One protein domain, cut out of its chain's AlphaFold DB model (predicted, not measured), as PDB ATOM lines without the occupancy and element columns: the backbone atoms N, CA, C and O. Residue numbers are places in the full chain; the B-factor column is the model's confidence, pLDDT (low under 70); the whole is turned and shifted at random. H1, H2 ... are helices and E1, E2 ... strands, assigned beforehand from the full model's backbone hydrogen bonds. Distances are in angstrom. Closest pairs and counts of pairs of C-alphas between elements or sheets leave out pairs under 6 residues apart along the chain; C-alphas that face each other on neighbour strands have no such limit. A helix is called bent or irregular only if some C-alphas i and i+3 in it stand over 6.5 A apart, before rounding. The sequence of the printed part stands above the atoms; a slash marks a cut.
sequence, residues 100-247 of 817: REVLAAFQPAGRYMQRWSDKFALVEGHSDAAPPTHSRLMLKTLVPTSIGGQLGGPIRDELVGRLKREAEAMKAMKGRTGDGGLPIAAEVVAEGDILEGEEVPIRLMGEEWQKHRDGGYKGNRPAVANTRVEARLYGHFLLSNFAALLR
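This is residues 100 to 247 of the 817 residues of an uncharacterized protein of Vitrella brassicaformis (strain CCMP3155) (UniProt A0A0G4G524). A strongly twisted sheet of six strands curves round into a small, only partly closed barrel, with E1 coming round near E5 without pairing and the bent E6 joining E3, E4 and E5. Short H1 sits over one face of this sheet, long H2 runs over the opposite face along E6, and H3 with residues 215 to 228 makes a small lobe at one end. The printed part has 148 residues, in the order H1 E1 E2 E3 H2 E4 E5 H3 E6, of mixed class. The sheet is branched, with antiparallel neighbours. The whole is compact, with a radius of gyration of the C-alphas of 16.0 A and spans of 47 by 34 by 27 A.

H1, residues 100 to 104, is on the sheet at a height of 5.9 A, only just over E3, residues 135 to 142, on which 3 of its 5 C-alphas fall. E1, residues 106 to 114, bends by 98 degrees at residue 111 and forms a hairpin with E2, residues 120 to 127; N 109 and O 124 are 2.8 A apart. E2 and E3 form the next hairpin, with N 123 and O 139 at 2.9 A; E1, E2 and E3 make a meander, each strand the antiparallel neighbour of the one before. H2, residues 153 to 172, is on the opposite face from H1, at a height of 8.6 A. It runs along E6, residues 229 to 241, at 5 degrees on the local plane; their closest C-alphas, of Val 160 and His 236, are 5.5 A apart. E6 bends by 105 degrees at residue 235, and its pairing is staggered. E4, residues 188 to 194, lies on the other side of E6 from E3; N 194 and O 235 are 2.8 A apart, and N 140 of E3 and O 238 are 2.8 A apart. E5, residues 200 to 204, pairs with residues 229 to 233 of E6, with N 202 and O 231 at 2.8 A. The closest C-alphas of E1 and E5, of Pro 108 and Arg 203, are 6.7 A apart. H3, residues 207 to 214, only grazes the sheet. In H1 and H3 each O i to N i+4 pair is within hydrogen-bond range; in H2, 15 of 16 are.

H1 begins at C-alpha 100, (-17.474, -30.814, -19.794), and measures 5.9 A. E1 measures 16.6 A, E2 20.5 A and E3 22.0 A. H2 measures 28.6 A from C-alpha 153, (-31.584, -37.271, -37.370). E4 measures 17.0 A, E5 12.5 A and H3 10.3 A. E6 measures 24.4 A and ends at C-alpha 241, (-10.010, -19.330, -27.710).

The two C-alphas farthest apart, of Asp 179 and Ala 223, are 49.0 A apart. The printed part has no cut. The links H2 to E4 and H3 to E6 are long. The mean pLDDT of the printed part is 76.5; among the 34 residues under 70 are 110 to 121, 143 to 151 and 242 to 247.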
ATOM      1  N   ARG A 100     -16.154 -31.022 -20.406       86.12
ATOM      2  CA  ARG A 100     -17.474 -30.814 -19.794       86.12
ATOM      3  C   ARG A 100     -17.468 -29.768 -18.678       86.12
ATOM      4  O   ARG A 100     -18.453 -29.055 -18.545       86.12
ATOM      5  N   GLU A 101     -16.385 -29.640 -17.916       88.56
ATOM      6  CA  GLU A 101     -16.223 -28.600 -16.891       88.56
ATOM      7  C   GLU A 101     -16.070 -27.225 -17.551       88.56
ATOM      8  O   GLU A 101     -16.737 -26.273 -17.153       88.56
ATOM      9  N   VAL A 102     -15.275 -27.141 -18.626       88.19
ATOM     10  CA  VAL A 102     -15.106 -25.905 -19.409       88.19
ATOM     11  C   VAL A 102     -16.425 -25.454 -20.040       88.19
ATOM     12  O   VAL A 102     -16.734 -24.261 -19.999       88.19
ATOM     13  N   LEU A 103     -17.216 -26.394 -20.577       89.31
ATOM     14  CA  LEU A 103     -18.553 -26.123 -21.113       89.31
ATOM     15  C   LEU A 103     -19.559 -25.746 -20.015       89.31
ATOM     16  O   LEU A 103     -20.338 -24.820 -20.208       89.31
ATOM     17  N   ALA A 104     -19.542 -26.414 -18.858       87.31
ATOM     18  CA  ALA A 104     -20.426 -26.084 -17.737       87.31
ATOM     19  C   ALA A 104     -20.120 -24.704 -17.125       87.31
ATOM     20  O   ALA A 104     -21.027 -24.036 -16.631       87.31
ATOM     21  N   ALA A 105     -18.861 -24.263 -17.184       87.56
ATOM     22  CA  ALA A 105     -18.425 -22.929 -16.772       87.56
ATOM     23  C   ALA A 105     -18.513 -21.867 -17.890       87.56
ATOM     24  O   ALA A 105     -18.186 -20.705 -17.645       87.56
ATOM     25  N   PHE A 106     -18.939 -22.231 -19.107       88.06
ATOM     26  CA  PHE A 106     -19.062 -21.293 -20.223       88.06
ATOM     27  C   PHE A 106     -20.263 -20.357 -20.032       88.06
ATOM     28  O   PHE A 106     -21.421 -20.776 -20.025       88.06
ATOM     29  N   GLN A 107     -19.981 -19.061 -19.930       85.00
ATOM     30  CA  GLN A 107     -20.961 -17.991 -19.797       85.00
ATOM     31  C   GLN A 107     -21.090 -17.239 -21.135       85.00
ATOM     32  O   GLN A 107     -20.147 -16.543 -21.525       85.00
ATOM     33  N   PRO A 108     -22.232 -17.340 -21.848       79.94
ATOM     34  CA  PRO A 108     -22.451 -16.626 -23.104       79.94
ATOM     35  C   PRO A 108     -22.308 -15.107 -22.946       79.94
ATOM     36  O   PRO A 108     -23.028 -14.466 -22.179       79.94
ATOM     37  N   ALA A 109     -21.401 -14.515 -23.718       70.44
ATOM     38  CA  ALA A 109     -21.176 -13.085 -23.767       70.44
ATOM     39  C   ALA A 109     -22.292 -12.460 -24.599       70.44
ATOM     40  O   ALA A 109     -22.491 -12.781 -25.771       70.44
ATOM     41  N   GLY A 110     -23.037 -11.531 -24.003       53.78
ATOM     42  CA  GLY A 110     -24.278 -11.038 -24.593       53.78
ATOM     43  C   GLY A 110     -24.158 -10.308 -25.938       53.78
ATOM     44  O   GLY A 110     -25.202 -10.018 -26.522       53.78
ATOM     45  N   ARG A 111     -22.926 -10.025 -26.391       51.34
ATOM     46  CA  ARG A 111     -22.565  -9.161 -27.526       51.34
ATOM     47  C   ARG A 111     -22.561  -9.879 -28.879       51.34
ATOM     48  O   ARG A 111     -23.049  -9.303 -29.845       51.34
ATOM     49  N   TYR A 112     -22.080 -11.122 -28.939       52.12
ATOM     50  CA  TYR A 112     -21.947 -11.874 -30.192       52.12
ATOM     51  C   TYR A 112     -22.558 -13.270 -30.057       52.12
ATOM     52  O   TYR A 112     -21.927 -14.237 -29.640       52.12
ATOM     53  N   MET A 113     -23.819 -13.377 -30.459       56.75
ATOM     54  CA  MET A 113     -24.320 -14.616 -31.043       56.75
ATOM     55  C   MET A 113     -24.425 -14.372 -32.541       56.75
ATOM     56  O   MET A 113     -24.944 -13.332 -32.944       56.75
ATOM     57  N   GLN A 114     -24.007 -15.329 -33.357       52.84
ATOM     58  CA  GLN A 114     -24.264 -15.305 -34.787       52.84
ATOM     59  C   GLN A 114     -24.973 -16.596 -35.171       52.84
ATOM     60  O   GLN A 114     -24.453 -17.705 -35.022       52.84
ATOM     61  N   ARG A 115     -26.207 -16.448 -35.656       56.00
ATOM     62  CA  ARG A 115     -26.952 -17.550 -36.255       56.00
ATOM     63  C   ARG A 115     -26.408 -17.737 -37.670       56.00
ATOM     64  O   ARG A 115     -26.899 -17.123 -38.608       56.00
ATOM     65  N   TRP A 116     -25.351 -18.542 -37.800       48.91
ATOM     66  CA  TRP A 116     -24.712 -18.827 -39.094       48.91
ATOM     67  C   TRP A 116     -25.699 -19.511 -40.053       48.91
ATOM     68  O   TRP A 116     -25.672 -19.282 -41.260       48.91
ATOM     69  N   SER A 117     -26.608 -20.331 -39.518       57.84
ATOM     70  CA  SER A 117     -27.716 -20.913 -40.275       57.84
ATOM     71  C   SER A 117     -28.928 -21.191 -39.386       57.84
ATOM     72  O   SER A 117     -28.906 -21.018 -38.169       57.84
ATOM     73  N   ASP A 118     -29.998 -21.702 -39.986       59.31
ATOM     74  CA  ASP A 118     -31.126 -22.291 -39.267       59.31
ATOM     75  C   ASP A 118     -30.709 -23.375 -38.245       59.31
ATOM     76  O   ASP A 118     -31.426 -23.555 -37.259       59.31
ATOM     77  N   LYS A 119     -29.547 -24.021 -38.441       65.25
ATOM     78  CA  LYS A 119     -29.078 -25.231 -37.734       65.25
ATOM     79  C   LYS A 119     -27.853 -25.043 -36.822       65.25
ATOM     80  O   LYS A 119     -27.636 -25.873 -35.943       65.25
ATOM     81  N   PHE A 120     -27.054 -23.990 -37.012       64.94
ATOM     82  CA  PHE A 120     -25.851 -23.712 -36.211       64.94
ATOM     83  C   PHE A 120     -25.973 -22.407 -35.426       64.94
ATOM     84  O   PHE A 120     -26.402 -21.388 -35.973       64.94
ATOM     85  N   ALA A 121     -25.480 -22.417 -34.187       67.44
ATOM     86  CA  ALA A 121     -25.154 -21.193 -33.471       67.44
ATOM     87  C   ALA A 121     -23.645 -21.097 -33.251       67.44
ATOM     88  O   ALA A 121     -22.994 -22.046 -32.806       67.44
ATOM     89  N   LEU A 122     -23.126 -19.909 -33.536       76.00
ATOM     90  CA  LEU A 122     -21.848 -19.439 -33.045       76.00
ATOM     91  C   LEU A 122     -22.151 -18.527 -31.850       76.00
ATOM     92  O   LEU A 122     -22.922 -17.571 -31.977       76.00
ATOM     93  N   VAL A 123     -21.635 -18.866 -30.673       78.44
ATOM     94  CA  VAL A 123     -21.922 -18.173 -29.412       78.44
ATOM     95  C   VAL A 123     -20.599 -17.765 -28.788       78.44
ATOM     96  O   VAL A 123     -19.827 -18.609 -28.347       78.44
ATOM     97  N   GLU A 124     -20.333 -16.469 -28.720       82.12
ATOM     98  CA  GLU A 124     -19.218 -15.963 -27.933       82.12
ATOM     99  C   GLU A 124     -19.525 -16.102 -26.439       82.12
ATOM    100  O   GLU A 124     -20.667 -15.947 -26.001       82.12
ATOM    101  N   GLY A 125     -18.498 -16.348 -25.634       84.69
ATOM    102  CA  GLY A 125     -18.594 -16.329 -24.185       84.69
ATOM    103  C   GLY A 125     -17.253 -16.182 -23.503       84.69
ATOM    104  O   GLY A 125     -16.250 -15.838 -24.119       84.69
ATOM    105  N   HIS A 126     -17.255 -16.441 -22.206       85.12
ATOM    106  CA  HIS A 126     -16.055 -16.568 -21.388       85.12
ATOM    107  C   HIS A 126     -16.199 -17.840 -20.551       85.12
ATOM    108  O   HIS A 126     -17.322 -18.264 -20.281       85.12
ATOM    109  N   SER A 127     -15.099 -18.466 -20.143       84.25
ATOM    110  CA  SER A 127     -15.152 -19.571 -19.178       84.25
ATOM    111  C   SER A 127     -14.084 -19.379 -18.116       84.25
ATOM    112  O   SER A 127     -12.902 -19.239 -18.427       84.25
ATOM    113  N   ASP A 128     -14.502 -19.395 -16.854       82.69
ATOM    114  CA  ASP A 128     -13.592 -19.265 -15.711       82.69
ATOM    115  C   ASP A 128     -12.767 -20.546 -15.496       82.69
ATOM    116  O   ASP A 128     -11.709 -20.507 -14.873       82.69
ATOM    117  N   ALA A 129     -13.228 -21.674 -16.054       84.00
ATOM    118  CA  ALA A 129     -12.515 -22.948 -16.050       84.00
ATOM    119  C   ALA A 129     -11.524 -23.099 -17.220       84.00
ATOM    120  O   ALA A 129     -10.706 -24.012 -17.200       84.00
ATOM    121  N   ALA A 130     -11.565 -22.240 -18.242       78.56
ATOM    122  CA  ALA A 130     -10.574 -22.274 -19.315       78.56
ATOM    123  C   ALA A 130      -9.266 -21.596 -18.872       78.56
ATOM    124  O   ALA A 130      -9.327 -20.495 -18.328       78.56
ATOM    125  N   PRO A 131      -8.084 -22.190 -19.119       72.81
ATOM    126  CA  PRO A 131      -6.814 -21.484 -19.006       72.81
ATOM    127  C   PRO A 131      -6.495 -20.700 -20.302       72.81
ATOM    128  O   PRO A 131      -6.613 -21.271 -21.388       72.81
ATOM    129  N   PRO A 132      -6.022 -19.439 -20.221       75.56
ATOM    130  CA  PRO A 132      -5.953 -18.599 -19.023       75.56
ATOM    131  C   PRO A 132      -7.347 -18.224 -18.491       75.56
ATOM    132  O   PRO A 132      -8.266 -17.967 -19.262       75.56
ATOM    133  N   THR A 133      -7.489 -18.165 -17.164       72.19
ATOM    134  CA  THR A 133      -8.754 -17.828 -16.482       72.19
ATOM    135  C   THR A 133      -9.361 -16.534 -17.018       72.19
ATOM    136  O   THR A 133      -8.652 -15.534 -17.148       72.19
ATOM    137  N   HIS A 134     -10.673 -16.548 -17.271       72.56
ATOM    138  CA  HIS A 134     -11.425 -15.493 -17.967       72.56
ATOM    139  C   HIS A 134     -11.094 -15.328 -19.465       72.56
ATOM    140  O   HIS A 134     -11.400 -14.287 -20.052       72.56
ATOM    141  N   SER A 135     -10.528 -16.351 -20.117       76.81
ATOM    142  CA  SER A 135     -10.421 -16.404 -21.578       76.81
ATOM    143  C   SER A 135     -11.774 -16.128 -22.241       76.81
ATOM    144  O   SER A 135     -12.781 -16.769 -21.923       76.81
ATOM    145  N   ARG A 136     -11.784 -15.205 -23.208       83.00
ATOM    146  CA  ARG A 136     -12.880 -15.052 -24.171       83.00
ATOM    147  C   ARG A 136     -12.836 -16.264 -25.097       83.00
ATOM    148  O   ARG A 136     -11.795 -16.555 -25.684       83.00
ATOM    149  N   LEU A 137     -13.946 -16.980 -25.195       86.50
ATOM    150  CA  LEU A 137     -14.087 -18.224 -25.941       86.50
ATOM    151  C   LEU A 137     -15.153 -18.094 -27.022       86.50
ATOM    152  O   LEU A 137     -16.094 -17.305 -26.904       86.50
ATOM    153  N   MET A 138     -15.040 -18.941 -28.036       88.00
ATOM    154  CA  MET A 138     -16.055 -19.127 -29.057       88.00
ATOM    155  C   MET A 138     -16.623 -20.545 -28.982       88.00
ATOM    156  O   MET A 138     -15.894 -21.518 -29.159       88.00
ATOM    157  N   LEU A 139     -17.926 -20.658 -28.720       89.06
ATOM    158  CA  LEU A 139     -18.679 -21.909 -28.742       89.06
ATOM    159  C   LEU A 139     -19.334 -22.087 -30.115       89.06
ATOM    160  O   LEU A 139     -20.258 -21.354 -30.472       89.06
ATOM    161  N   LYS A 140     -18.906 -23.106 -30.859       89.19
ATOM    162  CA  LYS A 140     -19.565 -23.572 -32.081       89.19
ATOM    163  C   LYS A 140     -20.316 -24.864 -31.783       89.19
ATOM    164  O   LYS A 140     -19.739 -25.838 -31.298       89.19
ATOM    165  N   THR A 141     -21.624 -24.872 -32.022       87.31
ATOM    166  CA  THR A 141     -22.484 -26.003 -31.647       87.31
ATOM    167  C   THR A 141     -23.794 -26.020 -32.437       87.31
ATOM    168  O   THR A 141     -24.185 -25.038 -33.078       87.31
ATOM    169  N   LEU A 142     -24.482 -27.160 -32.399       80.94
ATOM    170  CA  LEU A 142     -25.855 -27.281 -32.870       80.94
ATOM    171  C   LEU A 142     -26.802 -26.766 -31.788       80.94
ATOM    172  O   LEU A 142     -26.753 -27.208 -30.640       80.94
ATOM    173  N   VAL A 143     -27.697 -25.856 -32.173       67.44
ATOM    174  CA  VAL A 143     -28.759 -25.358 -31.295       67.44
ATOM    175  C   VAL A 143     -30.102 -25.844 -31.824       67.44
ATOM    176  O   VAL A 143     -30.513 -25.447 -32.917       67.44
ATOM    177  N   PRO A 144     -30.836 -26.663 -31.059       59.84
ATOM    178  CA  PRO A 144     -32.188 -27.025 -31.393       59.84
ATOM    179  C   PRO A 144     -33.143 -25.893 -31.032       59.84
ATOM    180  O   PRO A 144     -33.373 -25.596 -29.864       59.84
ATOM    181  N   THR A 145     -33.751 -25.321 -32.066       54.56
ATOM    182  CA  THR A 145     -35.200 -25.421 -32.327       54.56
ATOM    183  C   THR A 145     -36.220 -24.916 -31.297       54.56
ATOM    184  O   THR A 145     -37.387 -24.803 -31.662       54.56
ATOM    185  N   SER A 146     -35.824 -24.462 -30.103       47.66
ATOM    186  CA  SER A 146     -36.592 -23.474 -29.326       47.66
ATOM    187  C   SER A 146     -36.669 -22.114 -30.043       47.66
ATOM    188  O   SER A 146     -37.440 -21.250 -29.646       47.66
ATOM    189  N   ILE A 147     -35.917 -21.966 -31.145       52.22
ATOM    190  CA  ILE A 147     -35.951 -20.866 -32.125       52.22
ATOM    191  C   ILE A 147     -36.293 -21.409 -33.546       52.22
ATOM    192  O   ILE A 147     -35.817 -20.892 -34.565       52.22
ATOM    193  N   GLY A 148     -37.070 -22.508 -33.611       45.81
ATOM    194  CA  GLY A 148     -37.722 -23.039 -34.825       45.81
ATOM    195  C   GLY A 148     -37.368 -24.478 -35.261       45.81
ATOM    196  O   GLY A 148     -36.403 -24.660 -35.991       45.81
ATOM    197  N   GLY A 149     -38.207 -25.464 -34.893       53.84
ATOM    198  CA  GLY A 149     -38.492 -26.717 -35.643       53.84
ATOM    199  C   GLY A 149     -37.443 -27.852 -35.675       53.84
ATOM    200  O   GLY A 149     -36.427 -27.717 -36.340       53.84
ATOM    201  N   GLN A 150     -37.730 -28.999 -35.026       62.25
ATOM    202  CA  GLN A 150     -36.844 -30.182 -34.866       62.25
ATOM    203  C   GLN A 150     -35.917 -30.497 -36.066       62.25
ATOM    204  O   GLN A 150     -36.392 -30.741 -37.175       62.25
ATOM    205  N   LEU A 151     -34.601 -30.614 -35.823       67.81
ATOM    206  CA  LEU A 151     -33.670 -31.196 -36.799       67.81
ATOM    207  C   LEU A 151     -33.929 -32.702 -36.949       67.81
ATOM    208  O   LEU A 151     -33.893 -33.445 -35.968       67.81
ATOM    209  N   GLY A 152     -34.103 -33.166 -38.187       76.50
ATOM    210  CA  GLY A 152     -34.129 -34.596 -38.492       76.50
ATOM    211  C   GLY A 152     -32.768 -35.258 -38.252       76.50
ATOM    212  O   GLY A 152     -31.731 -34.678 -38.583       76.50
ATOM    213  N   GLY A 153     -32.781 -36.490 -37.725       82.00
ATOM    214  CA  GLY A 153     -31.584 -37.271 -37.370       82.00
ATOM    215  C   GLY A 153     -30.461 -37.254 -38.418       82.00
ATOM    216  O   GLY A 153     -29.368 -36.808 -38.087       82.00
ATOM    217  N   PRO A 154     -30.718 -37.589 -39.701       82.69
ATOM    218  CA  PRO A 154     -29.671 -37.606 -40.725       82.69
ATOM    219  C   PRO A 154     -28.956 -36.259 -40.920       82.69
ATOM    220  O   PRO A 154     -27.749 -36.228 -41.142       82.69
ATOM    221  N   ILE A 155     -29.684 -35.141 -40.794       75.75
ATOM    222  CA  ILE A 155     -29.103 -33.793 -40.890       75.75
ATOM    223  C   ILE A 155     -28.274 -33.500 -39.636       75.75
ATOM    224  O   ILE A 155     -27.163 -32.992 -39.743       75.75
ATOM    225  N   ARG A 156     -28.777 -33.842 -38.442       81.19
ATOM    226  CA  ARG A 156     -28.015 -33.712 -37.189       81.19
ATOM    227  C   ARG A 156     -26.689 -34.473 -37.270       81.19
ATOM    228  O   ARG A 156     -25.659 -33.892 -36.942       81.19
ATOM    229  N   ASP A 157     -26.706 -35.717 -37.739       83.56
ATOM    230  CA  ASP A 157     -25.515 -36.569 -37.828       83.56
ATOM    231  C   ASP A 157     -24.491 -36.031 -38.840       83.56
ATOM    232  O   ASP A 157     -23.295 -35.981 -38.542       83.56
ATOM    233  N   GLU A 158     -24.946 -35.542 -40.002       83.69
ATOM    234  CA  GLU A 158     -24.089 -34.870 -40.990       83.69
ATOM    235  C   GLU A 158     -23.376 -33.653 -40.379       83.69
ATOM    236  O   GLU A 158     -22.157 -33.502 -40.515       83.69
ATOM    237  N   LEU A 159     -24.120 -32.796 -39.673       79.44
ATOM    238  CA  LEU A 159     -23.569 -31.577 -39.085       79.44
ATOM    239  C   LEU A 159     -22.652 -31.859 -37.884       79.44
ATOM    240  O   LEU A 159     -21.619 -31.200 -37.750       79.44
ATOM    241  N   VAL A 160     -22.961 -32.871 -37.065       85.81
ATOM    242  CA  VAL A 160     -22.052 -33.398 -36.029       85.81
ATOM    243  C   VAL A 160     -20.745 -33.882 -36.662       85.81
ATOM    244  O   VAL A 160     -19.665 -33.502 -36.214       85.81
ATOM    245  N   GLY A 161     -20.823 -34.662 -37.744       86.75
ATOM    246  CA  GLY A 161     -19.652 -35.123 -38.497       86.75
ATOM    247  C   GLY A 161     -18.867 -33.996 -39.181       86.75
ATOM    248  O   GLY A 161     -17.691 -34.170 -39.507       86.75
ATOM    249  N   ARG A 162     -19.484 -32.831 -39.402       82.75
ATOM    250  CA  ARG A 162     -18.818 -31.614 -39.891       82.75
ATOM    251  C   ARG A 162     -18.053 -30.909 -38.764       82.75
ATOM    252  O   ARG A 162     -16.855 -30.697 -38.921       82.75
ATOM    253  N   LEU A 163     -18.692 -30.664 -37.614       84.19
ATOM    254  CA  LEU A 163     -18.042 -30.055 -36.440       84.19
ATOM    255  C   LEU A 163     -16.859 -30.888 -35.927       84.19
ATOM    256  O   LEU A 163     -15.810 -30.329 -35.631       84.19
ATOM    257  N   LYS A 164     -16.990 -32.220 -35.884       90.00
ATOM    258  CA  LYS A 164     -15.889 -33.115 -35.487       90.00
ATOM    259  C   LYS A 164     -14.672 -32.996 -36.401       90.00
ATOM    260  O   LYS A 164     -13.546 -32.956 -35.917       90.00
ATOM    261  N   ARG A 165     -14.890 -32.925 -37.720       87.25
ATOM    262  CA  ARG A 165     -13.805 -32.734 -38.696       87.25
ATOM    263  C   ARG A 165     -13.136 -31.376 -38.521       87.25
ATOM    264  O   ARG A 165     -11.916 -31.320 -38.489       87.25
ATOM    265  N   GLU A 166     -13.918 -30.312 -38.354       83.44
ATOM    266  CA  GLU A 166     -13.398 -28.967 -38.089       83.44
ATOM    267  C   GLU A 166     -12.533 -28.927 -36.819       83.44
ATOM    268  O   GLU A 166     -11.421 -28.400 -36.851       83.44
ATOM    269  N   ALA A 167     -13.002 -29.547 -35.734       86.19
ATOM    270  CA  ALA A 167     -12.322 -29.594 -34.445       86.19
ATOM    271  C   ALA A 167     -11.004 -30.391 -34.485       86.19
ATOM    272  O   ALA A 167      -9.954 -29.858 -34.120       86.19
ATOM    273  N   GLU A 168     -11.022 -31.626 -35.008       87.25
ATOM    274  CA  GLU A 168      -9.813 -32.434 -35.252       87.25
ATOM    275  C   GLU A 168      -8.781 -31.669 -36.074       87.25
ATOM    276  O   GLU A 168      -7.593 -31.606 -35.752       87.25
ATOM    277  N   ALA A 169      -9.255 -31.021 -37.128       79.12
ATOM    278  CA  ALA A 169      -8.390 -30.309 -38.025       79.12
ATOM    279  C   ALA A 169      -7.859 -29.017 -37.340       79.12
ATOM    280  O   ALA A 169      -6.685 -28.673 -37.500       79.12
ATOM    281  N   MET A 170      -8.631 -28.304 -36.507       82.81
ATOM    282  CA  MET A 170      -8.093 -27.209 -35.672       82.81
ATOM    283  C   MET A 170      -6.982 -27.689 -34.720       82.81
ATOM    284  O   MET A 170      -5.969 -27.000 -34.586       82.81
ATOM    285  N   LYS A 171      -7.096 -28.889 -34.129       87.25
ATOM    286  CA  LYS A 171      -6.000 -29.491 -33.340       87.25
ATOM    287  C   LYS A 171      -4.756 -29.756 -34.191       87.25
ATOM    288  O   LYS A 171      -3.652 -29.489 -33.726       87.25
ATOM    289  N   ALA A 172      -4.910 -30.230 -35.430       83.69
ATOM    290  CA  ALA A 172      -3.791 -30.502 -36.343       83.69
ATOM    291  C   ALA A 172      -2.969 -29.245 -36.717       83.69
ATOM    292  O   ALA A 172      -1.793 -29.345 -37.087       83.69
ATOM    293  N   MET A 173      -3.569 -28.057 -36.579       78.62
ATOM    294  CA  MET A 173      -2.913 -26.757 -36.752       78.62
ATOM    295  C   MET A 173      -2.320 -26.170 -35.460       78.62
ATOM    296  O   MET A 173      -1.675 -25.120 -35.513       78.62
ATOM    297  N   LYS A 174      -2.516 -26.806 -34.297       84.44
ATOM    298  CA  LYS A 174      -2.057 -26.274 -33.009       84.44
ATOM    299  C   LYS A 174      -0.542 -26.042 -33.016       84.44
ATOM    300  O   LYS A 174       0.234 -26.934 -33.341       84.44
ATOM    301  N   GLY A 175      -0.131 -24.834 -32.628       80.56
ATOM    302  CA  GLY A 175       1.278 -24.426 -32.584       80.56
ATOM    303  C   GLY A 175       1.877 -23.986 -33.924       80.56
ATOM    304  O   GLY A 175       3.041 -23.598 -33.946       80.56
ATOM    305  N   ARG A 176       1.116 -23.999 -35.028       77.44
ATOM    306  CA  ARG A 176       1.565 -23.418 -36.302       77.44
ATOM    307  C   ARG A 176       1.329 -21.911 -36.314       77.44
ATOM    308  O   ARG A 176       0.236 -21.456 -35.972       77.44
ATOM    309  N   THR A 177       2.318 -21.160 -36.784       77.62
ATOM    310  CA  THR A 177       2.237 -19.710 -37.012       77.62
ATOM    311  C   THR A 177       2.343 -19.379 -38.496       77.62
ATOM    312  O   THR A 177       3.153 -19.991 -39.187       77.62
ATOM    313  N   GLY A 178       1.551 -18.420 -38.973       75.88
ATOM    314  CA  GLY A 178       1.614 -17.924 -40.351       75.88
ATOM    315  C   GLY A 178       2.694 -16.857 -40.542       75.88
ATOM    316  O   GLY A 178       3.397 -16.491 -39.594       75.88
ATOM    317  N   ASP A 179       2.788 -16.320 -41.758       54.94
ATOM    318  CA  ASP A 179       3.708 -15.232 -42.095       54.94
ATOM    319  C   ASP A 179       3.367 -13.970 -41.287       54.94
ATOM    320  O   ASP A 179       2.355 -13.306 -41.510       54.94
ATOM    321  N   GLY A 180       4.197 -13.677 -40.282       65.31
ATOM    322  CA  GLY A 180       3.930 -12.671 -39.245       65.31
ATOM    323  C   GLY A 180       3.931 -13.217 -37.809       65.31
ATOM    324  O   GLY A 180       3.828 -12.439 -36.866       65.31
ATOM    325  N   GLY A 181       4.075 -14.533 -37.614       76.38
ATOM    326  CA  GLY A 181       4.230 -15.155 -36.291       76.38
ATOM    327  C   GLY A 181       2.928 -15.330 -35.495       76.38
ATOM    328  O   GLY A 181       2.965 -15.819 -34.368       76.38
ATOM    329  N   LEU A 182       1.779 -14.964 -36.068       67.50
ATOM    330  CA  LEU A 182       0.462 -15.187 -35.465       67.50
ATOM    331  C   LEU A 182       0.009 -16.644 -35.660       67.50
ATOM    332  O   LEU A 182       0.277 -17.218 -36.719       67.50
ATOM    333  N   PRO A 183      -0.677 -17.263 -34.679       69.62
ATOM    334  CA  PRO A 183      -1.161 -18.634 -34.803       69.62
ATOM    335  C   PRO A 183      -2.208 -18.754 -35.917       69.62
ATOM    336  O   PRO A 183      -3.118 -17.935 -36.011       69.62
ATOM    337  N   ILE A 184      -2.106 -19.800 -36.741       72.06
ATOM    338  CA  ILE A 184      -3.031 -20.019 -37.871       72.06
ATOM    339  C   ILE A 184      -4.424 -20.453 -37.402       72.06
ATOM    340  O   ILE A 184      -5.431 -20.148 -38.035       72.06
ATOM    341  N   ALA A 185      -4.496 -21.146 -36.271       77.31
ATOM    342  CA  ALA A 185      -5.741 -21.622 -35.693       77.31
ATOM    343  C   ALA A 185      -5.920 -21.063 -34.287       77.31
ATOM    344  O   ALA A 185      -4.962 -21.004 -33.512       77.31
ATOM    345  N   ALA A 186      -7.164 -20.752 -33.918       81.81
ATOM    346  CA  ALA A 186      -7.499 -20.643 -32.509       81.81
ATOM    347  C   ALA A 186      -7.229 -21.985 -31.819       81.81
ATOM    348  O   ALA A 186      -7.542 -23.054 -32.348       81.81
ATOM    349  N   GLU A 187      -6.670 -21.934 -30.616       87.06
ATOM    350  CA  GLU A 187      -6.495 -23.132 -29.807       87.06
ATOM    351  C   GLU A 187      -7.864 -23.701 -29.412       87.06
ATOM    352  O   GLU A 187      -8.704 -22.987 -28.858       87.06
ATOM    353  N   VAL A 188      -8.082 -24.990 -29.689       91.00
ATOM    354  CA  VAL A 188      -9.218 -25.746 -29.150       91.00
ATOM    355  C   VAL A 188      -8.994 -25.923 -27.651       91.00
ATOM    356  O   VAL A 188      -8.032 -26.570 -27.235       91.00
ATOM    357  N   VAL A 189      -9.879 -25.329 -26.855       91.56
ATOM    358  CA  VAL A 189      -9.835 -25.336 -25.387       91.56
ATOM    359  C   VAL A 189     -10.621 -26.521 -24.839       91.56
ATOM    360  O   VAL A 189     -10.176 -27.180 -23.904       91.56
ATOM    361  N   ALA A 190     -11.782 -26.808 -25.430       92.62
ATOM    362  CA  ALA A 190     -12.624 -27.935 -25.060       92.62
ATOM    363  C   ALA A 190     -13.497 -28.382 -26.237       92.62
ATOM    364  O   ALA A 190     -13.915 -27.585 -27.067       92.62
ATOM    365  N   GLU A 191     -13.819 -29.665 -26.279       94.56
ATOM    366  CA  GLU A 191     -14.774 -30.235 -27.231       94.56
ATOM    367  C   GLU A 191     -15.363 -31.531 -26.673       94.56
ATOM    368  O   GLU A 191     -14.808 -32.133 -25.745       94.56
ATOM    369  N   GLY A 192     -16.466 -31.992 -27.250       94.12
ATOM    370  CA  GLY A 192     -16.992 -33.303 -26.912       94.12
ATOM    371  C   GLY A 192     -18.387 -33.575 -27.443       94.12
ATOM    372  O   GLY A 192     -19.069 -32.705 -27.984       94.12
ATOM    373  N   ASP A 193     -18.806 -34.820 -27.247       91.50
ATOM    374  CA  ASP A 193     -20.161 -35.259 -27.544       91.50
ATOM    375  C   ASP A 193     -21.088 -35.048 -26.343       91.50
ATOM    376  O   ASP A 193     -20.768 -35.359 -25.186       91.50
ATOM    377  N   ILE A 194     -22.267 -34.531 -26.666       88.25
ATOM    378  CA  ILE A 194     -23.425 -34.370 -25.800       88.25
ATOM    379  C   ILE A 194     -24.379 -35.508 -26.158       88.25
ATOM    380  O   ILE A 194     -24.931 -35.539 -27.267       88.25
ATOM    381  N   LEU A 195     -24.511 -36.478 -25.251       83.62
ATOM    382  CA  LEU A 195     -25.303 -37.675 -25.505       83.62
ATOM    383  C   LEU A 195     -26.793 -37.332 -25.592       83.62
ATOM    384  O   LEU A 195     -27.276 -36.346 -25.039       83.62
ATOM    385  N   GLU A 196     -27.548 -38.168 -26.294       76.75
ATOM    386  CA  GLU A 196     -28.993 -38.003 -26.377       76.75
ATOM    387  C   GLU A 196     -29.635 -38.189 -24.991       76.75
ATOM    388  O   GLU A 196     -29.527 -39.253 -24.386       76.75
ATOM    389  N   GLY A 197     -30.267 -37.128 -24.480       77.31
ATOM    390  CA  GLY A 197     -30.802 -37.056 -23.115       77.31
ATOM    391  C   GLY A 197     -29.893 -36.345 -22.101       77.31
ATOM    392  O   GLY A 197     -30.370 -35.986 -21.027       77.31
ATOM    393  N   GLU A 198     -28.628 -36.070 -22.431       78.38
ATOM    394  CA  GLU A 198     -27.792 -35.138 -21.666       78.38
ATOM    395  C   GLU A 198     -28.028 -33.717 -22.180       78.38
ATOM    396  O   GLU A 198     -27.493 -33.311 -23.204       78.38
ATOM    397  N   GLU A 199     -28.849 -32.940 -21.484       69.69
ATOM    398  CA  GLU A 199     -29.183 -31.583 -21.914       69.69
ATOM    399  C   GLU A 199     -28.298 -30.572 -21.182       69.69
ATOM    400  O   GLU A 199     -28.480 -30.335 -19.989       69.69
ATOM    401  N   VAL A 200     -27.339 -29.959 -21.887       80.00
ATOM    402  CA  VAL A 200     -26.534 -28.855 -21.336       80.00
ATOM    403  C   VAL A 200     -27.265 -27.533 -21.602       80.00
ATOM    404  O   VAL A 200     -27.384 -27.150 -22.773       80.00
ATOM    405  N   PRO A 201     -27.782 -26.834 -20.573       81.50
ATOM    406  CA  PRO A 201     -28.501 -25.583 -20.760       81.50
ATOM    407  C   PRO A 201     -27.529 -24.419 -20.975       81.50
ATOM    408  O   PRO A 201     -26.598 -24.210 -20.200       81.50
ATOM    409  N   ILE A 202     -27.789 -23.611 -21.998       80.62
ATOM    410  CA  ILE A 202     -27.135 -22.324 -22.240       80.62
ATOM    411  C   ILE A 202     -28.177 -21.216 -22.403       80.62
ATOM    412  O   ILE A 202     -29.323 -21.451 -22.782       80.62
ATOM    413  N   ARG A 203     -27.785 -19.973 -22.120       78.06
ATOM    414  CA  ARG A 203     -28.684 -18.810 -22.133       78.06
ATOM    415  C   ARG A 203     -28.487 -17.968 -23.394       78.06
ATOM    416  O   ARG A 203     -27.567 -17.158 -23.479       78.06
ATOM    417  N   LEU A 204     -29.374 -18.155 -24.368       75.62
ATOM    418  CA  LEU A 204     -29.364 -17.468 -25.661       75.62
ATOM    419  C   LEU A 204     -30.242 -16.210 -25.660       75.62
ATOM    420  O   LEU A 204     -31.080 -16.008 -24.790       75.62
ATOM    421  N   MET A 205     -30.044 -15.335 -26.642       73.81
ATOM    422  CA  MET A 205     -30.923 -14.194 -26.915       73.81
ATOM    423  C   MET A 205     -32.282 -14.685 -27.447       73.81
ATOM    424  O   MET A 205     -32.320 -15.603 -28.267       73.81
ATOM    425  N   GLY A 206     -33.387 -14.087 -26.989       79.50
ATOM    426  CA  GLY A 206     -34.737 -14.453 -27.439       79.50
ATOM    427  C   GLY A 206     -34.994 -14.142 -28.919       79.50
ATOM    428  O   GLY A 206     -34.352 -13.265 -29.495       79.50
ATOM    429  N   GLU A 207     -35.945 -14.846 -29.544       78.94
ATOM    430  CA  GLU A 207     -36.152 -14.826 -31.004       78.94
ATOM    431  C   GLU A 207     -36.419 -13.426 -31.585       78.94
ATOM    432  O   GLU A 207     -35.858 -13.076 -32.623       78.94
ATOM    433  N   GLU A 208     -37.243 -12.602 -30.931       80.69
ATOM    434  CA  GLU A 208     -37.541 -11.242 -31.410       80.69
ATOM    435  C   GLU A 208     -36.302 -10.335 -31.367       80.69
ATOM    436  O   GLU A 208     -36.036  -9.580 -32.300       80.69
ATOM    437  N   TRP A 209     -35.503 -10.461 -30.307       80.94
ATOM    438  CA  TRP A 209     -34.250  -9.730 -30.117       80.94
ATOM    439  C   TRP A 209     -33.159 -10.181 -31.086       80.94
ATOM    440  O   TRP A 209     -32.467  -9.349 -31.671       80.94
ATOM    441  N   GLN A 210     -33.072 -11.489 -31.316       74.69
ATOM    442  CA  GLN A 210     -32.237 -12.100 -32.342       74.69
ATOM    443  C   GLN A 210     -32.601 -11.547 -33.732       74.69
ATOM    444  O   GLN A 210     -31.723 -11.028 -34.414       74.69
ATOM    445  N   LYS A 211     -33.888 -11.549 -34.118       76.94
ATOM    446  CA  LYS A 211     -34.364 -10.969 -35.391       76.94
ATOM    447  C   LYS A 211     -34.064  -9.474 -35.509       76.94
ATOM    448  O   LYS A 211     -33.631  -9.028 -36.567       76.94
ATOM    449  N   HIS A 212     -34.272  -8.703 -34.441       81.06
ATOM    450  CA  HIS A 212     -33.982  -7.269 -34.439       81.06
ATOM    451  C   HIS A 212     -32.483  -6.993 -34.641       81.06
ATOM    452  O   HIS A 212     -32.130  -6.154 -35.471       81.06
ATOM    453  N   ARG A 213     -31.592  -7.742 -33.968       73.56
ATOM    454  CA  ARG A 213     -30.140  -7.644 -34.198       73.56
ATOM    455  C   ARG A 213     -29.754  -8.075 -35.610       73.56
ATOM    456  O   ARG A 213     -28.999  -7.358 -36.259       73.56
ATOM    457  N   ASP A 214     -30.259  -9.210 -36.090       67.94
ATOM    458  CA  ASP A 214     -29.917  -9.749 -37.413       67.94
ATOM    459  C   ASP A 214     -30.402  -8.814 -38.546       67.94
ATOM    460  O   ASP A 214     -29.751  -8.697 -39.580       67.94
ATOM    461  N   GLY A 215     -31.474  -8.041 -38.316       74.31
ATOM    462  CA  GLY A 215     -31.887  -6.907 -39.155       74.31
ATOM    463  C   GLY A 215     -30.994  -5.657 -39.055       74.31
ATOM    464  O   GLY A 215     -31.352  -4.601 -39.579       74.31
ATOM    465  N   GLY A 216     -29.855  -5.727 -38.362       71.56
ATOM    466  CA  GLY A 216     -28.954  -4.602 -38.106       71.56
ATOM    467  C   GLY A 216     -29.545  -3.548 -37.166       71.56
ATOM    468  O   GLY A 216     -29.286  -2.362 -37.363       71.56
ATOM    469  N   TYR A 217     -30.381  -3.964 -36.206       77.62
ATOM    470  CA  TYR A 217     -31.182  -3.102 -35.320       77.62
ATOM    471  C   TYR A 217     -32.149  -2.159 -36.061       77.62
ATOM    472  O   TYR A 217     -32.567  -1.129 -35.532       77.62
ATOM    473  N   LYS A 218     -32.527  -2.503 -37.300       66.88
ATOM    474  CA  LYS A 218     -33.527  -1.769 -38.086       66.88
ATOM    475  C   LYS A 218     -34.942  -2.251 -37.744       66.88
ATOM    476  O   LYS A 218     -35.151  -3.407 -37.380       66.88
ATOM    477  N   GLY A 219     -35.921  -1.362 -37.911       84.25
ATOM    478  CA  GLY A 219     -37.323  -1.620 -37.567       84.25
ATOM    479  C   GLY A 219     -37.625  -1.434 -36.077       84.25
ATOM    480  O   GLY A 219     -36.789  -0.955 -35.310       84.25
ATOM    481  N   ASN A 220     -38.841  -1.793 -35.668       84.44
ATOM    482  CA  ASN A 220     -39.286  -1.629 -34.285       84.44
ATOM    483  C   ASN A 220     -38.494  -2.550 -33.344       84.44
ATOM    484  O   ASN A 220     -38.420  -3.760 -33.568       84.44
ATOM    485  N   ARG A 221     -37.942  -1.974 -32.268       84.19
ATOM    486  CA  ARG A 221     -37.371  -2.724 -31.138       84.19
ATOM    487  C   ARG A 221     -38.455  -3.649 -30.547       84.19
ATOM    488  O   ARG A 221     -39.590  -3.188 -30.402       84.19
ATOM    489  N   PRO A 222     -38.136  -4.905 -30.180       88.00
ATOM    490  CA  PRO A 222     -39.079  -5.791 -29.501       88.00
ATOM    491  C   PRO A 222     -39.664  -5.145 -28.243       88.00
ATOM    492  O   PRO A 222     -38.944  -4.506 -27.472       88.00
ATOM    493  N   ALA A 223     -40.970  -5.314 -28.033       84.75
ATOM    494  CA  ALA A 223     -41.662  -4.761 -26.867       84.75
ATOM    495  C   ALA A 223     -41.360  -5.544 -25.575       84.75
ATOM    496  O   ALA A 223     -41.523  -5.018 -24.477       84.75
ATOM    497  N   VAL A 224     -40.912  -6.796 -25.704       81.31
ATOM    498  CA  VAL A 224     -40.463  -7.628 -24.583       81.31
ATOM    499  C   VAL A 224     -39.038  -7.257 -24.164       81.31
ATOM    500  O   VAL A 224     -38.196  -6.931 -25.001       81.31
ATOM    501  N   ALA A 225     -38.733  -7.359 -22.869       81.19
ATOM    502  CA  ALA A 225     -37.354  -7.272 -22.385       81.19
ATOM    503  C   ALA A 225     -36.475  -8.366 -23.024       81.19
ATOM    504  O   ALA A 225     -36.981  -9.415 -23.427       81.19
ATOM    505  N   ASN A 226     -35.157  -8.149 -23.095       75.62
ATOM    506  CA  ASN A 226     -34.203  -9.130 -23.629       75.62
ATOM    507  C   ASN A 226     -33.947 -10.267 -22.623       75.62
ATOM    508  O   ASN A 226     -32.844 -10.446 -22.098       75.62
ATOM    509  N   THR A 227     -35.000 -11.018 -22.304       75.62
ATOM    510  CA  THR A 227     -34.921 -12.203 -21.459       75.62
ATOM    511  C   THR A 227     -34.120 -13.270 -22.194       75.62
ATOM    512  O   THR A 227     -34.440 -13.677 -23.313       75.62
ATOM    513  N   ARG A 228     -33.030 -13.721 -21.567       75.94
ATOM    514  CA  ARG A 228     -32.231 -14.812 -22.122       75.94
ATOM    515  C   ARG A 228     -33.053 -16.097 -22.067       75.94
ATOM    516  O   ARG A 228     -33.446 -16.530 -20.986       75.94
ATOM    517  N   VAL A 229     -33.301 -16.692 -23.227       76.75
ATOM    518  CA  VAL A 229     -34.029 -17.953 -23.372       76.75
ATOM    519  C   VAL A 229     -33.063 -19.101 -23.115       76.75
ATOM    520  O   VAL A 229     -31.958 -19.133 -23.658       76.75
ATOM    521  N   GLU A 230     -33.475 -20.048 -22.281       79.75
ATOM    522  CA  GLU A 230     -32.728 -21.283 -22.078       79.75
ATOM    523  C   GLU A 230     -32.845 -22.159 -23.333       79.75
ATOM    524  O   GLU A 230     -33.935 -22.564 -23.739       79.75
ATOM    525  N   ALA A 231     -31.710 -22.419 -23.972       77.31
ATOM    526  CA  ALA A 231     -31.571 -23.368 -25.062       77.31
ATOM    527  C   ALA A 231     -30.695 -24.527 -24.593       77.31
ATOM    528  O   ALA A 231     -29.813 -24.358 -23.757       77.31
ATOM    529  N   ARG A 232     -30.937 -25.718 -25.127       83.06
ATOM    530  CA  ARG A 232     -30.246 -26.944 -24.723       83.06
ATOM    531  C   ARG A 232     -29.325 -27.375 -25.852       83.06
ATOM    532  O   ARG A 232     -29.756 -27.365 -26.998       83.06
ATOM    533  N   LEU A 233     -28.076 -27.713 -25.561       83.56
ATOM    534  CA  LEU A 233     -27.120 -28.168 -26.576       83.56
ATOM    535  C   LEU A 233     -27.249 -29.670 -26.838       83.56
ATOM    536  O   LEU A 233     -27.568 -30.422 -25.923       83.56
ATOM    537  N   TYR A 234     -27.010 -30.097 -28.083       79.94
ATOM    538  CA  TYR A 234     -27.084 -31.503 -28.512       79.94
ATOM    539  C   TYR A 234     -26.014 -31.785 -29.575       79.94
ATOM    540  O   TYR A 234     -25.635 -30.900 -30.342       79.94
ATOM    541  N   GLY A 235     -25.584 -33.044 -29.698       87.88
ATOM    542  CA  GLY A 235     -24.628 -33.447 -30.731       87.88
ATOM    543  C   GLY A 235     -23.190 -33.189 -30.296       87.88
ATOM    544  O   GLY A 235     -22.762 -33.748 -29.296       87.88
ATOM    545  N   HIS A 236     -22.442 -32.377 -31.040       91.56
ATOM    546  CA  HIS A 236     -21.041 -32.071 -30.743       91.56
ATOM    547  C   HIS A 236     -20.872 -30.575 -30.459       91.56
ATOM    548  O   HIS A 236     -21.521 -29.740 -31.098       91.56
ATOM    549  N   PHE A 237     -20.006 -30.236 -29.506       92.31
ATOM    550  CA  PHE A 237     -19.629 -28.856 -29.210       92.31
ATOM    551  C   PHE A 237     -18.126 -28.656 -29.389       92.31
ATOM    552  O   PHE A 237     -17.334 -29.548 -29.088       92.31
ATOM    553  N   LEU A 238     -17.760 -27.457 -29.828       92.62
ATOM    554  CA  LEU A 238     -16.388 -27.000 -29.974       92.62
ATOM    555  C   LEU A 238     -16.241 -25.647 -29.273       92.62
ATOM    556  O   LEU A 238     -16.963 -24.706 -29.591       92.62
ATOM    557  N   LEU A 239     -15.319 -25.562 -28.317       91.38
ATOM    558  CA  LEU A 239     -14.902 -24.345 -27.627       91.38
ATOM    559  C   LEU A 239     -13.452 -24.037 -27.998       91.38
ATOM    560  O   LEU A 239     -12.540 -24.791 -27.649       91.38
ATOM    561  N   SER A 240     -13.233 -22.911 -28.665       89.81
ATOM    562  CA  SER A 240     -11.902 -22.390 -28.984       89.81
ATOM    563  C   SER A 240     -11.648 -21.054 -28.290       89.81
ATOM    564  O   SER A 240     -12.585 -20.354 -27.901       89.81
ATOM    565  N   ASN A 241     -10.377 -20.686 -28.120       86.69
ATOM    566  CA  ASN A 241     -10.010 -19.330 -27.710       86.69
ATOM    567  C   ASN A 241     -10.512 -18.318 -28.757       86.69
ATOM    568  O   ASN A 241     -10.456 -18.587 -29.957       86.69
ATOM    569  N   PHE A 242     -10.967 -17.140 -28.326       67.94
ATOM    570  CA  PHE A 242     -11.330 -16.042 -29.227       67.94
ATOM    571  C   PHE A 242     -10.056 -15.419 -29.820       67.94
ATOM    572  O   PHE A 242      -9.575 -14.377 -29.381       67.94
ATOM    573  N   ALA A 243      -9.492 -16.093 -30.816       51.97
ATOM    574  CA  ALA A 243      -8.600 -15.500 -31.797       51.97
ATOM    575  C   ALA A 243      -9.411 -15.257 -33.072       51.97
ATOM    576  O   ALA A 243     -10.233 -16.100 -33.437       51.97
ATOM    577  N   ALA A 244      -9.168 -14.137 -33.756       42.28
ATOM    578  CA  ALA A 244      -9.628 -13.977 -35.131       42.28
ATOM    579  C   ALA A 244      -8.992 -15.105 -35.961       42.28
ATOM    580  O   ALA A 244      -7.766 -15.184 -36.066       42.28
ATOM    581  N   LEU A 245      -9.816 -16.035 -36.440       41.22
ATOM    582  CA  LEU A 245      -9.365 -17.270 -37.081       41.22
ATOM    583  C   LEU A 245      -8.690 -16.955 -38.424       41.22
ATOM    584  O   LEU A 245      -9.229 -16.164 -39.201       41.22
ATOM    585  N   LEU A 246      -7.566 -17.612 -38.753       35.12
ATOM    586  CA  LEU A 246      -7.176 -17.688 -40.165       35.12
ATOM    587  C   LEU A 246      -8.090 -18.678 -40.899       35.12
ATOM    588  O   LEU A 246      -8.759 -19.530 -40.312       35.12
ATOM    589  N   ARG A 247      -8.141 -18.504 -42.216       40.91
ATOM    590  CA  ARG A 247      -9.161 -19.075 -43.095       40.91
ATOM    591  C   ARG A 247      -8.881 -20.535 -43.468       40.91
ATOM    592  O   ARG A 247      -7.740 -20.993 -43.478       40.91
TER     593      ARG A 247